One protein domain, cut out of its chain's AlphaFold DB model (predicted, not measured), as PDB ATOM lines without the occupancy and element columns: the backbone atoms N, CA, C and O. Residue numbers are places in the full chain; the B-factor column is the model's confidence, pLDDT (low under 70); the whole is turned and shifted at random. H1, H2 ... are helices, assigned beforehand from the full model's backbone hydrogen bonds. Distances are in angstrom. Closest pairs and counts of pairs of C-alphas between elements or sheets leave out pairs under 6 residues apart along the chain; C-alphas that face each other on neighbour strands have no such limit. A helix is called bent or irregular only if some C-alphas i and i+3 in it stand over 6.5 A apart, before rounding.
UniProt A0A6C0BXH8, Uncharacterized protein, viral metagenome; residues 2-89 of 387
ATOM      1  N   HIS A   2      73.728  44.322 302.773       78.62
ATOM      2  CA  HIS A   2      74.321  45.432 302.005       78.62
ATOM      3  C   HIS A   2      73.337  46.222 301.121       78.62
ATOM      4  O   HIS A   2      73.382  47.449 301.142       78.62
ATOM      5  N   GLU A   3      72.418  45.563 300.408       86.31
ATOM      6  CA  GLU A   3      71.431  46.267 299.565       86.31
ATOM      7  C   GLU A   3      70.476  47.143 300.383       86.31
ATOM      8  O   GLU A   3      70.267  48.299 300.042       86.31
ATOM      9  N   TYR A   4      69.967  46.643 301.513       90.69
ATOM     10  CA  TYR A   4      69.124  47.435 302.416       90.69
ATOM     11  C   TYR A   4      69.845  48.687 302.934       90.69
ATOM     12  O   TYR A   4      69.258  49.765 303.048       90.69
ATOM     13  N   VAL A   5      71.140  48.562 303.244       91.44
ATOM     14  CA  VAL A   5      71.963  49.693 303.685       91.44
ATOM     15  C   VAL A   5      72.087  50.729 302.567       91.44
ATOM     16  O   VAL A   5      71.819  51.904 302.823       91.44
ATOM     17  N   ASN A   6      72.401  50.293 301.345       92.62
ATOM     18  CA  ASN A   6      72.587  51.168 300.186       92.62
ATOM     19  C   ASN A   6      71.278  51.611 299.516       92.62
ATOM     20  O   ASN A   6      71.330  52.435 298.617       92.62
ATOM     21  N   PHE A   7      70.115  51.111 299.926       93.88
ATOM     22  CA  PHE A   7      68.843  51.520 299.342       93.88
ATOM     23  C   PHE A   7      68.467  52.946 299.769       93.88
ATOM     24  O   PHE A   7      68.161  53.202 300.943       93.88
ATOM     25  N   ASP A   8      68.467  53.870 298.807       94.19
ATOM     26  CA  ASP A   8      67.965  55.230 298.981       94.19
ATOM     27  C   ASP A   8      66.434  55.250 298.894       94.19
ATOM     28  O   ASP A   8      65.810  55.568 297.876       94.19
ATOM     29  N   TRP A   9      65.822  54.885 300.018       94.69
ATOM     30  CA  TRP A   9      64.374  54.821 300.156       94.69
ATOM     31  C   TRP A   9      63.679  56.177 299.970       94.69
ATOM     32  O   TRP A   9      62.511  56.193 299.586       94.69
ATOM     33  N   ILE A  10      64.368  57.297 300.226       94.00
ATOM     34  CA  ILE A  10      63.803  58.645 300.073       94.00
ATOM     35  C   ILE A  10      63.614  58.936 298.586       94.00
ATOM     36  O   ILE A  10      62.540  59.369 298.173       94.00
ATOM     37  N   SER A  11      64.629  58.646 297.772       93.19
ATOM     38  CA  SER A  11      64.544  58.776 296.314       93.19
ATOM     39  C   SER A  11      63.476  57.858 295.720       93.19
ATOM     40  O   SER A  11      62.663  58.312 294.916       93.19
ATOM     41  N   TYR A  12      63.407  56.605 296.184       94.31
ATOM     42  CA  TYR A  12      62.367  55.654 295.784       94.31
ATOM     43  C   TYR A  12      60.952  56.163 296.107       94.31
ATOM     44  O   TYR A  12      60.089  56.194 295.231       94.31
ATOM     45  N   PHE A  13      60.735  56.631 297.339       93.62
ATOM     46  CA  PHE A  13      59.471  57.215 297.792       93.62
ATOM     47  C   PHE A  13      59.076  58.480 297.018       93.62
ATOM     48  O   PHE A  13      57.913  58.675 296.672       93.62
ATOM     49  N   ASN A  14      60.038  59.357 296.737       91.81
ATOM     50  CA  ASN A  14      59.765  60.616 296.052       91.81
ATOM     51  C   ASN A  14      59.437  60.414 294.570       91.81
ATOM     52  O   ASN A  14      58.592  61.141 294.042       91.81
ATOM     53  N   PHE A  15      60.085  59.442 293.922       92.12
ATOM     54  CA  PHE A  15      59.922  59.163 292.498       92.12
ATOM     55  C   PHE A  15      58.579  58.503 292.167       92.12
ATOM     56  O   PHE A  15      57.933  58.891 291.196       92.12
ATOM     57  N   TYR A  16      58.146  57.537 292.978       93.12
ATOM     58  CA  TYR A  16      56.910  56.785 292.763       93.12
ATOM     59  C   TYR A  16      55.762  57.365 293.596       93.12
ATOM     60  O   TYR A  16      55.682  57.144 294.805       93.12
ATOM     61  N   SER A  17      54.882  58.146 292.961       92.31
ATOM     62  CA  SER A  17      53.815  58.878 293.658       92.31
ATOM     63  C   SER A  17      52.795  57.979 294.350       92.31
ATOM     64  O   SER A  17      52.303  58.347 295.412       92.31
ATOM     65  N   ASP A  18      52.536  56.800 293.791       94.12
ATOM     66  CA  ASP A  18      51.621  55.788 294.322       94.12
ATOM     67  C   ASP A  18      52.039  55.289 295.716       94.12
ATOM     68  O   ASP A  18      51.190  54.998 296.555       94.12
ATOM     69  N   LEU A  19      53.340  55.291 296.033       93.75
ATOM     70  CA  LEU A  19      53.837  54.888 297.355       93.75
ATOM     71  C   LEU A  19      53.323  55.799 298.481       93.75
ATOM     72  O   LEU A  19      53.201  55.356 299.627       93.75
ATOM     73  N   ARG A  20      53.013  57.066 298.161       90.25
ATOM     74  CA  ARG A  20      52.402  58.012 299.106       90.25
ATOM     75  C   ARG A  20      50.974  57.611 299.444       90.25
ATOM     76  O   ARG A  20      50.603  57.656 300.613       90.25
ATOM     77  N   GLU A  21      50.217  57.187 298.440       90.00
ATOM     78  CA  GLU A  21      48.806  56.814 298.566       90.00
ATOM     79  C   GLU A  21      48.632  55.579 299.457       90.00
ATOM     80  O   GLU A  21      47.701  55.514 300.256       90.00
ATOM     81  N   ILE A  22      49.588  54.646 299.408       91.81
ATOM     82  CA  ILE A  22      49.584  53.417 300.220       91.81
ATOM     83  C   ILE A  22      50.397  53.520 301.526       91.81
ATOM     84  O   ILE A  22      50.657  52.517 302.191       91.81
ATOM     85  N   GLY A  23      50.809  54.728 301.929       90.94
ATOM     86  CA  GLY A  23      51.400  54.981 303.251       90.94
ATOM     87  C   GLY A  23      52.807  54.402 303.472       90.94
ATOM     88  O   GLY A  23      53.201  54.132 304.618       90.94
ATOM     89  N   ILE A  24      53.584  54.209 302.401       92.38
ATOM     90  CA  ILE A  24      54.977  53.746 302.451       92.38
ATOM     91  C   ILE A  24      55.888  54.948 302.708       92.38
ATOM     92  O   ILE A  24      56.440  55.538 301.795       92.38
ATOM     93  N   ASN A  25      56.040  55.330 303.974       92.19
ATOM     94  CA  ASN A  25      56.730  56.561 304.382       92.19
ATOM     95  C   ASN A  25      57.954  56.335 305.289       92.19
ATOM     96  O   ASN A  25      58.459  57.277 305.895       92.19
ATOM     97  N   THR A  26      58.438  55.096 305.403       95.75
ATOM     98  CA  THR A  26      59.651  54.761 306.166       95.75
ATOM     99  C   THR A  26      60.576  53.867 305.353       95.75
ATOM    100  O   THR A  26      60.121  53.126 304.478       95.75
ATOM    101  N   LYS A  27      61.874  53.864 305.689       95.88
ATOM    102  CA  LYS A  27      62.869  52.993 305.039       95.88
ATOM    103  C   LYS A  27      62.466  51.519 305.056       95.88
ATOM    104  O   LYS A  27      62.585  50.846 304.039       95.88
ATOM    105  N   VAL A  28      61.964  51.036 306.194       96.31
ATOM    106  CA  VAL A  28      61.531  49.639 306.360       96.31
ATOM    107  C   VAL A  28      60.353  49.326 305.440       96.31
ATOM    108  O   VAL A  28      60.400  48.340 304.712       96.31
ATOM    109  N   LYS A  29      59.322  50.182 305.410       96.19
ATOM    110  CA  LYS A  29      58.163  49.988 304.528       96.19
ATOM    111  C   LYS A  29      58.563  50.026 303.053       96.19
ATOM    112  O   LYS A  29      58.132  49.174 302.286       96.19
ATOM    113  N   ALA A  30      59.396  50.991 302.666       96.38
ATOM    114  CA  ALA A  30      59.861  51.150 301.291       96.38
ATOM    115  C   ALA A  30      60.710  49.960 300.842       96.38
ATOM    116  O   ALA A  30      60.540  49.470 299.730       96.38
ATOM    117  N   TRP A  31      61.580  49.461 301.721       96.56
ATOM    118  CA  TRP A  31      62.358  48.258 301.459       96.56
ATOM    119  C   TRP A  31      61.475  47.020 301.321       96.56
ATOM    120  O   TRP A  31      61.638  46.272 300.363       96.56
ATOM    121  N   ASN A  32      60.515  46.830 302.231       95.88
ATOM    122  CA  ASN A  32      59.572  45.717 302.156       95.88
ATOM    123  C   ASN A  32      58.791  45.759 300.840       95.88
ATOM    124  O   ASN A  32      58.739  44.760 300.131       95.88
ATOM    125  N   HIS A  33      58.277  46.928 300.460       96.31
ATOM    126  CA  HIS A  33      57.607  47.098 299.177       96.31
ATOM    127  C   HIS A  33      58.527  46.796 297.990       96.31
ATOM    128  O   HIS A  33      58.129  46.089 297.066       96.31
ATOM    129  N   TRP A  34      59.765  47.299 298.010       95.38
ATOM    130  CA  TRP A  34      60.752  47.035 296.966       95.38
ATOM    131  C   TRP A  34      60.964  45.530 296.744       95.38
ATOM    132  O   TRP A  34      60.871  45.063 295.607       95.38
ATOM    133  N   ILE A  35      61.197  44.763 297.815       95.12
ATOM    134  CA  ILE A  35      61.500  43.329 297.713       95.12
ATOM    135  C   ILE A  35      60.271  42.469 297.384       95.12
ATOM    136  O   ILE A  35      60.422  41.452 296.706       95.12
ATOM    137  N   THR A  36      59.064  42.845 297.827       94.75
ATOM    138  CA  THR A  36      57.850  42.039 297.591       94.75
ATOM    139  C   THR A  36      57.161  42.357 296.268       94.75
ATOM    140  O   THR A  36      56.604  41.447 295.641       94.75
ATOM    141  N   THR A  37      57.210  43.627 295.860       94.50
ATOM    142  CA  THR A  37      56.353  44.204 294.815       94.50
ATOM    143  C   THR A  37      57.178  44.982 293.795       94.50
ATOM    144  O   THR A  37      57.227  44.601 292.628       94.50
ATOM    145  N   GLY A  38      57.916  46.008 294.232       93.38
ATOM    146  CA  GLY A  38      58.601  46.951 293.346       93.38
ATOM    147  C   GLY A  38      59.555  46.290 292.347       93.38
ATOM    148  O   GLY A  38      59.546  46.645 291.172       93.38
ATOM    149  N   LYS A  39      60.328  45.285 292.775       92.06
ATOM    150  CA  LYS A  39      61.227  44.536 291.885       92.06
ATOM    151  C   LYS A  39      60.469  43.760 290.801       92.06
ATOM    152  O   LYS A  39      60.934  43.699 289.669       92.06
ATOM    153  N   LYS A  40      59.313  43.177 291.136       94.25
ATOM    154  CA  LYS A  40      58.474  42.422 290.184       94.25
ATOM    155  C   LYS A  40      57.822  43.340 289.157       94.25
ATOM    156  O   LYS A  40      57.676  42.957 288.006       94.25
ATOM    157  N   GLU A  41      57.490  44.557 289.569       93.88
ATOM    158  CA  GLU A  41      56.963  45.610 288.695       93.88
ATOM    159  C   GLU A  41      58.045  46.270 287.822       93.88
ATOM    160  O   GLU A  41      57.736  47.152 287.026       93.88
ATOM    161  N   GLY A  42      59.317  45.886 287.977       91.12
ATOM    162  CA  GLY A  42      60.423  46.494 287.239       91.12
ATOM    163  C   GLY A  42      60.755  47.919 287.687       91.12
ATOM    164  O   GLY A  42      61.329  48.683 286.913       91.12
ATOM    165  N   ARG A  43      60.405  48.305 288.924       93.56
ATOM    166  CA  ARG A  43      60.802  49.607 289.477       93.56
ATOM    167  C   ARG A  43      62.328  49.709 289.576       93.56
ATOM    168  O   ARG A  43      63.035  48.708 289.650       93.56
ATOM    169  N   LEU A  44      62.834  50.935 289.629       90.81
ATOM    170  CA  LEU A  44      64.257  51.229 289.735       90.81
ATOM    171  C   LEU A  44      64.763  51.049 291.172       90.81
ATOM    172  O   LEU A  44      64.164  51.558 292.123       90.81
ATOM    173  N   PHE A  45      65.914  50.387 291.311       91.69
ATOM    174  CA  PHE A  45      66.686  50.391 292.549       91.69
ATOM    175  C   PHE A  45      67.502  51.683 292.642       91.69
ATOM    176  O   PHE A  45      68.385  51.917 291.819       91.69
ATOM    177  N   PHE A  46      67.220  52.517 293.642       91.69
ATOM    178  CA  PHE A  46      67.990  53.734 293.898       91.69
ATOM    179  C   PHE A  46      69.160  53.409 294.827       91.69
ATOM    180  O   PHE A  46      68.981  53.282 296.041       91.69
ATOM    181  N   ASP A  47      70.353  53.253 294.254       92.19
ATOM    182  CA  ASP A  47      71.568  53.028 295.032       92.19
ATOM    183  C   ASP A  47      72.097  54.356 295.596       92.19
ATOM    184  O   ASP A  47      72.414  55.295 294.865       92.19
ATOM    185  N   LEU A  48      72.215  54.423 296.920       90.62
ATOM    186  CA  LEU A  48      72.623  55.606 297.670       90.62
ATOM    187  C   LEU A  48      74.043  56.069 297.324       90.62
ATOM    188  O   LEU A  48      74.322  57.264 297.387       90.62
ATOM    189  N   LYS A  49      74.970  55.156 297.015       89.69
ATOM    190  CA  LYS A  49      76.341  55.539 296.648       89.69
ATOM    191  C   LYS A  49      76.363  56.089 295.236       89.69
ATOM    192  O   LYS A  49      77.013  57.094 294.971       89.69
ATOM    193  N   GLU A  50      75.640  55.433 294.344       88.94
ATOM    194  CA  GLU A  50      75.583  55.816 292.946       88.94
ATOM    195  C   GLU A  50      74.898  57.171 292.754       88.94
ATOM    196  O   GLU A  50      75.455  58.050 292.098       88.94
ATOM    197  N   ILE A  51      73.742  57.381 293.389       88.00
ATOM    198  CA  ILE A  51      72.990  58.633 293.275       88.00
ATOM    199  C   ILE A  51      73.764  59.825 293.850       88.00
ATOM    200  O   ILE A  51      73.701  60.921 293.303       88.00
ATOM    201  N   LYS A  52      74.549  59.608 294.916       88.12
ATOM    202  CA  LYS A  52      75.422  60.638 295.502       88.12
ATOM    203  C   LYS A  52      76.553  61.056 294.567       88.12
ATOM    204  O   LYS A  52      76.988  62.200 294.631       88.12
ATOM    205  N   ASN A  53      77.013  60.145 293.714       88.31
ATOM    206  CA  ASN A  53      78.078  60.398 292.746       88.31
ATOM    207  C   ASN A  53      77.541  60.825 291.370       88.31
ATOM    208  O   ASN A  53      78.331  61.077 290.461       88.31
ATOM    209  N   PHE A  54      76.218  60.897 291.198       91.06
ATOM    210  CA  PHE A  54      75.584  61.261 289.940       91.06
ATOM    211  C   PHE A  54      75.305  62.765 289.876       91.06
ATOM    212  O   PHE A  54      74.334  63.267 290.449       91.06
ATOM    213  N   ASP A  55      76.122  63.491 289.115       92.19
ATOM    214  CA  ASP A  55      75.823  64.882 288.784       92.19
ATOM    215  C   ASP A  55      74.881  64.950 287.576       92.19
ATOM    216  O   ASP A  55      75.265  64.824 286.406       92.19
ATOM    217  N   TRP A  56      73.603  65.158 287.876       93.75
ATOM    218  CA  TRP A  56      72.561  65.212 286.863       93.75
ATOM    219  C   TRP A  56      72.684  66.416 285.923       93.75
ATOM    220  O   TRP A  56      72.291  66.313 284.759       93.75
ATOM    221  N   LYS A  57      73.221  67.550 286.396       93.25
ATOM    222  CA  LYS A  57      73.378  68.752 285.568       93.25
ATOM    223  C   LYS A  57      74.470  68.516 284.543       93.25
ATOM    224  O   LYS A  57      74.264  68.809 283.369       93.25
ATOM    225  N   ILE A  58      75.592  67.932 284.969       92.06
ATOM    226  CA  ILE A  58      76.664  67.517 284.062       92.06
ATOM    227  C   ILE A  58      76.117  66.524 283.042       92.06
ATOM    228  O   ILE A  58      76.294  66.738 281.848       92.06
ATOM    229  N   TYR A  59      75.406  65.484 283.484       93.88
ATOM    230  CA  TYR A  59      74.825  64.489 282.583       93.88
ATOM    231  C   TYR A  59      73.932  65.119 281.502       93.88
ATOM    232  O   TYR A  59      74.116  64.850 280.319       93.88
ATOM    233  N   VAL A  60      72.999  66.001 281.871       93.88
ATOM    234  CA  VAL A  60      72.107  66.652 280.896       93.88
ATOM    235  C   VAL A  60      72.862  67.635 279.992       93.88
ATOM    236  O   VAL A  60      72.598  67.685 278.792       93.88
ATOM    237  N   ASN A  61      73.824  68.389 280.531       91.94
ATOM    238  CA  ASN A  61      74.603  69.366 279.762       91.94
ATOM    239  C   ASN A  61      75.569  68.708 278.767       91.94
ATOM    240  O   ASN A  61      75.755  69.215 277.662       91.94
ATOM    241  N   ASN A  62      76.159  67.579 279.155       92.12
ATOM    242  CA  ASN A  62      77.086  66.790 278.350       92.12
ATOM    243  C   ASN A  62      76.447  66.260 277.064       92.12
ATOM    244  O   ASN A  62      77.134  66.087 276.057       92.12
ATOM    245  N   TYR A  63      75.144  65.985 277.099       93.12
ATOM    246  CA  TYR A  63      74.459  65.277 276.032       93.12
ATOM    247  C   TYR A  63      73.237  66.057 275.532       93.12
ATOM    248  O   TYR A  63      72.133  65.902 276.062       93.12
ATOM    249  N   PRO A  64      73.403  66.882 274.480       91.69
ATOM    250  CA  PRO A  64      72.339  67.746 273.970       91.69
ATOM    251  C   PRO A  64      71.073  67.003 273.536       91.69
ATOM    252  O   PRO A  64      69.973  67.550 273.632       91.69
ATOM    253  N   ASP A  65      71.205  65.750 273.097       92.31
ATOM    254  CA  ASP A  65      70.080  64.910 272.694       92.31
ATOM    255  C   ASP A  65      69.124  64.591 273.856       92.31
ATOM    256  O   ASP A  65      67.963  64.262 273.613       92.31
ATOM    257  N   LEU A  66      69.562  64.752 275.113       93.94
ATOM    258  CA  LEU A  66      68.724  64.526 276.289       93.94
ATOM    259  C   LEU A  66      67.652  65.598 276.505       93.94
ATOM    260  O   LEU A  66      66.689  65.358 277.236       93.94
ATOM    261  N   ARG A  67      67.774  66.762 275.851       91.69
ATOM    262  CA  ARG A  67      66.813  67.872 275.979       91.69
ATOM    263  C   ARG A  67      65.377  67.437 275.671       91.69
ATOM    264  O   ARG A  67      64.450  67.899 276.330       91.69
ATOM    265  N   LYS A  68      65.195  66.493 274.740       93.31
ATOM    266  CA  LYS A  68      63.875  65.961 274.353       93.31
ATOM    267  C   LYS A  68      63.158  65.188 275.467       93.31
ATOM    268  O   LYS A  68      61.943  65.055 275.415       93.31
ATOM    269  N   TYR A  69      63.881  64.691 276.474       92.62
ATOM    270  CA  TYR A  69      63.307  63.906 277.573       92.62
ATOM    271  C   TYR A  69      62.885  64.755 278.781       92.62
ATOM    272  O   TYR A  69      62.390  64.205 279.762       92.62
ATOM    273  N   ASN A  70      63.082  66.082 278.739       92.00
ATOM    274  CA  ASN A  70      62.711  67.014 279.812       92.00
ATOM    275  C   ASN A  70      63.185  66.554 281.214       92.00
ATOM    276  O   ASN A  70      62.417  66.505 282.182       92.00
ATOM    277  N   LEU A  71      64.466  66.176 281.311       93.38
ATOM    278  CA  LEU A  71      65.126  65.684 282.531       93.38
ATOM    279  C   LEU A  71      65.422  66.834 283.511       93.38
ATOM    280  O   LEU A  71      66.569  67.158 283.798       93.38
ATOM    281  N   ASN A  72      64.364  67.477 284.003       92.31
ATOM    282  CA  ASN A  72      64.425  68.700 284.804       92.31
ATOM    283  C   ASN A  72      64.594  68.481 286.320       92.31
ATOM    284  O   ASN A  72      64.570  69.445 287.083       92.31
ATOM    285  N   THR A  73      64.765  67.235 286.769       93.12
ATOM    286  CA  THR A  73      65.049  66.892 288.171       93.12
ATOM    287  C   THR A  73      66.155  65.845 288.261       93.12
ATOM    288  O   THR A  73      66.328  65.034 287.346       93.12
ATOM    289  N   SER A  74      66.871  65.814 289.392       93.44
ATOM    290  CA  SER A  74      67.926  64.822 289.642       93.44
ATOM    291  C   SER A  74      67.413  63.386 289.529       93.44
ATOM    292  O   SER A  74      68.059  62.564 288.889       93.44
ATOM    293  N   LEU A  75      66.223  63.097 290.067       92.62
ATOM    294  CA  LEU A  75      65.627  61.758 290.030       92.62
ATOM    295  C   LEU A  75      65.251  61.315 288.610       92.62
ATOM    296  O   LEU A  75      65.508  60.170 288.250       92.62
ATOM    297  N   LYS A  76      64.695  62.209 287.776       93.88
ATOM    298  CA  LYS A  76      64.388  61.891 286.369       93.88
ATOM    299  C   LYS A  76      65.657  61.613 285.571       93.88
ATOM    300  O   LYS A  76      65.716  60.640 284.823       93.88
ATOM    301  N   ALA A  77      66.670  62.461 285.739       95.25
ATOM    302  CA  ALA A  77      67.952  62.297 285.071       95.25
ATOM    303  C   ALA A  77      68.667  61.014 285.516       95.25
ATOM    304  O   ALA A  77      69.173  60.284 284.669       95.25
ATOM    305  N   TYR A  78      68.645  60.708 286.817       95.00
ATOM    306  CA  TYR A  78      69.207  59.476 287.369       95.00
ATOM    307  C   TYR A  78      68.485  58.250 286.809       95.00
ATOM    308  O   TYR A  78      69.129  57.345 286.286       95.00
ATOM    309  N   HIS A  79      67.149  58.260 286.809       92.69
ATOM    310  CA  HIS A  79      66.351  57.192 286.212       92.69
ATOM    311  C   HIS A  79      66.704  56.966 284.737       92.69
ATOM    312  O   HIS A  79      66.946  55.832 284.323       92.69
ATOM    313  N   HIS A  80      66.784  58.038 283.943       94.94
ATOM    314  CA  HIS A  80      67.198  57.941 282.545       94.94
ATOM    315  C   HIS A  80      68.622  57.385 282.406       94.94
ATOM    316  O   HIS A  80      68.873  56.526 281.562       94.94
ATOM    317  N   TRP A  81      69.565  57.851 283.226       94.12
ATOM    318  CA  TRP A  81      70.943  57.380 283.169       94.12
ATOM    319  C   TRP A  81      71.064  55.893 283.509       94.12
ATOM    320  O   TRP A  81      71.710  55.166 282.760       94.12
ATOM    321  N   VAL A  82      70.401  55.410 284.564       92.19
ATOM    322  CA  VAL A  82      70.441  53.983 284.918       92.19
ATOM    323  C   VAL A  82      69.748  53.118 283.866       92.19
ATOM    324  O   VAL A  82      70.256  52.052 283.531       92.19
ATOM    325  N   THR A  83      68.629  53.588 283.310       91.88
ATOM    326  CA  THR A  83      67.834  52.817 282.338       91.88
ATOM    327  C   THR A  83      68.478  52.787 280.948       91.88
ATOM    328  O   THR A  83      68.482  51.755 280.282       91.88
ATOM    329  N   PHE A  84      69.038  53.915 280.502       93.06
ATOM    330  CA  PHE A  84      69.551  54.089 279.138       93.06
ATOM    331  C   PHE A  84      70.998  54.572 279.107       93.06
ATOM    332  O   PHE A  84      71.811  54.040 278.358       93.06
ATOM    333  N   GLY A  85      71.335  55.582 279.910       91.75
ATOM    334  CA  GLY A  85      72.631  56.257 279.844       91.75
ATOM    335  C   GLY A  85      73.838  55.343 280.055       91.75
ATOM    336  O   GLY A  85      74.803  55.473 279.314       91.75
ATOM    337  N   LYS A  86      73.780  54.404 281.006       89.38
ATOM    338  CA  LYS A  86      74.853  53.427 281.249       89.38
ATOM    339  C   LYS A  86      75.078  52.509 280.050       89.38
ATOM    340  O   LYS A  86      76.212  52.345 279.619       89.38
ATOM    341  N   ASN A  87      73.995  51.982 279.478       89.69
ATOM    342  CA  ASN A  87      74.050  51.155 278.269       89.69
ATOM    343  C   ASN A  87      74.546  51.948 277.055       89.69
ATOM    344  O   ASN A  87      75.121  51.376 276.142       89.69
ATOM    345  N   GLN A  88      74.341  53.266 277.070       90.81
ATOM    346  CA  GLN A  88      74.858  54.196 276.075       90.81
ATOM    347  C   GLN A  88      76.237  54.769 276.431       90.81
ATOM    348  O   GLN A  88      76.644  55.770 275.844       90.81
ATOM    349  N   GLU A  89      76.933  54.187 277.414       90.62
ATOM    350  CA  GLU A  89      78.309  54.550 277.774       90.62
ATOM    351  C   GLU A  89      78.461  56.025 278.184       90.62
ATOM    352  O   GLU A  89      79.506  56.651 278.006       90.62
TER     353      GLU A  89
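Overview. This is residues 2 to 89 of the 387 residues of an uncharacterized protein of viral metagenome (UniProt A0A6C0BXH8). The model is two small helical lobes set end to end along its longest axis, H1 to H4 in one and H5 to H8 in the other, each built round a steep pair of helices that meet near their starts: H2 with H4, and H6 with H8. Short helices complete each lobe, and residues 39 to 47 link the two; between the lobes H1 comes close to H5, and H2 to H8. The printed part has 88 residues with eight named helices, H1 to H8 in chain order, and no named strand; the class is all helix. The whole is compact, with a radius of gyration of the C-alphas of 13.7 A, and spans 38 by 28 by 20 A.

Arrangement. H4, residues 27 to 38, touches H2, residues 9 to 15, with residues 27 to 31 alone. Their closest C-alphas, those of Trp 9 and Lys 27, are 5.4 A apart, and they run the same way at a steep tilt of 61 degrees. H3, residues 18 to 21, is close to but not clearly touching H2, with the C-alphas of Phe 13 and Leu 19 closest at 6.1 A. H3 and H4 are only just apart, at 8.1 A. H1, residues 2 to 6, is close to but not clearly touching H4, with the C-alphas of Tyr 4 and Trp 31 closest at 6.9 A. H8, residues 74 to 85, touches H6, residues 56 to 62, with residues 74 to 78 alone. Their closest C-alphas, those of Trp 56 and Ser 74, are 5.4 A apart; they run the same way at a steep tilt of 54 degrees. H7, residues 64 to 69, is close to but not clearly touching H6, with the C-alphas of Val 60 and Leu 66 closest at 6.1 A. H7 and H8 are near each other. H5, residues 48 to 52, is close to but not clearly touching H1, with the C-alphas of Asn 6 and Leu 48 closest at 5.1 A. H2 and H8 are close but not clearly touching, about perpendicular at 89 degrees, with the C-alphas of Phe 15 and Leu 75 closest at 6.7 A. H4 and H8 are apart. In H1, H2, H4, H5, H6 and H8 every O i to N i+4 pair is within hydrogen-bond range; in H7 0 of 2 are, beside 2 of 3 O i to N i+3 pairs, and H3 is too short for an O i to N i+4 pair.

Along the chain. H4 and H8 each measure 13.8 A from first to last C-alpha, H7 10.5 A, H2 9.9 A and H6 9.8 A. H1 begins at C-alpha 2 (74.321, 45.432, 302.005), and H8 ends at C-alpha 85 (72.631, 56.257, 279.844). H7 is only just irregular: C-alphas 65 and 68 are 6.51 A apart.

Size, cuts and confidence. The C-alphas of Val 28 and Pro 64 are the two farthest apart, at 38.6 A. The printed part has no cut; the link H4 to H5 is short, the others are tight. The mean pLDDT of the printed part is 92.6, and no printed residue is under 70.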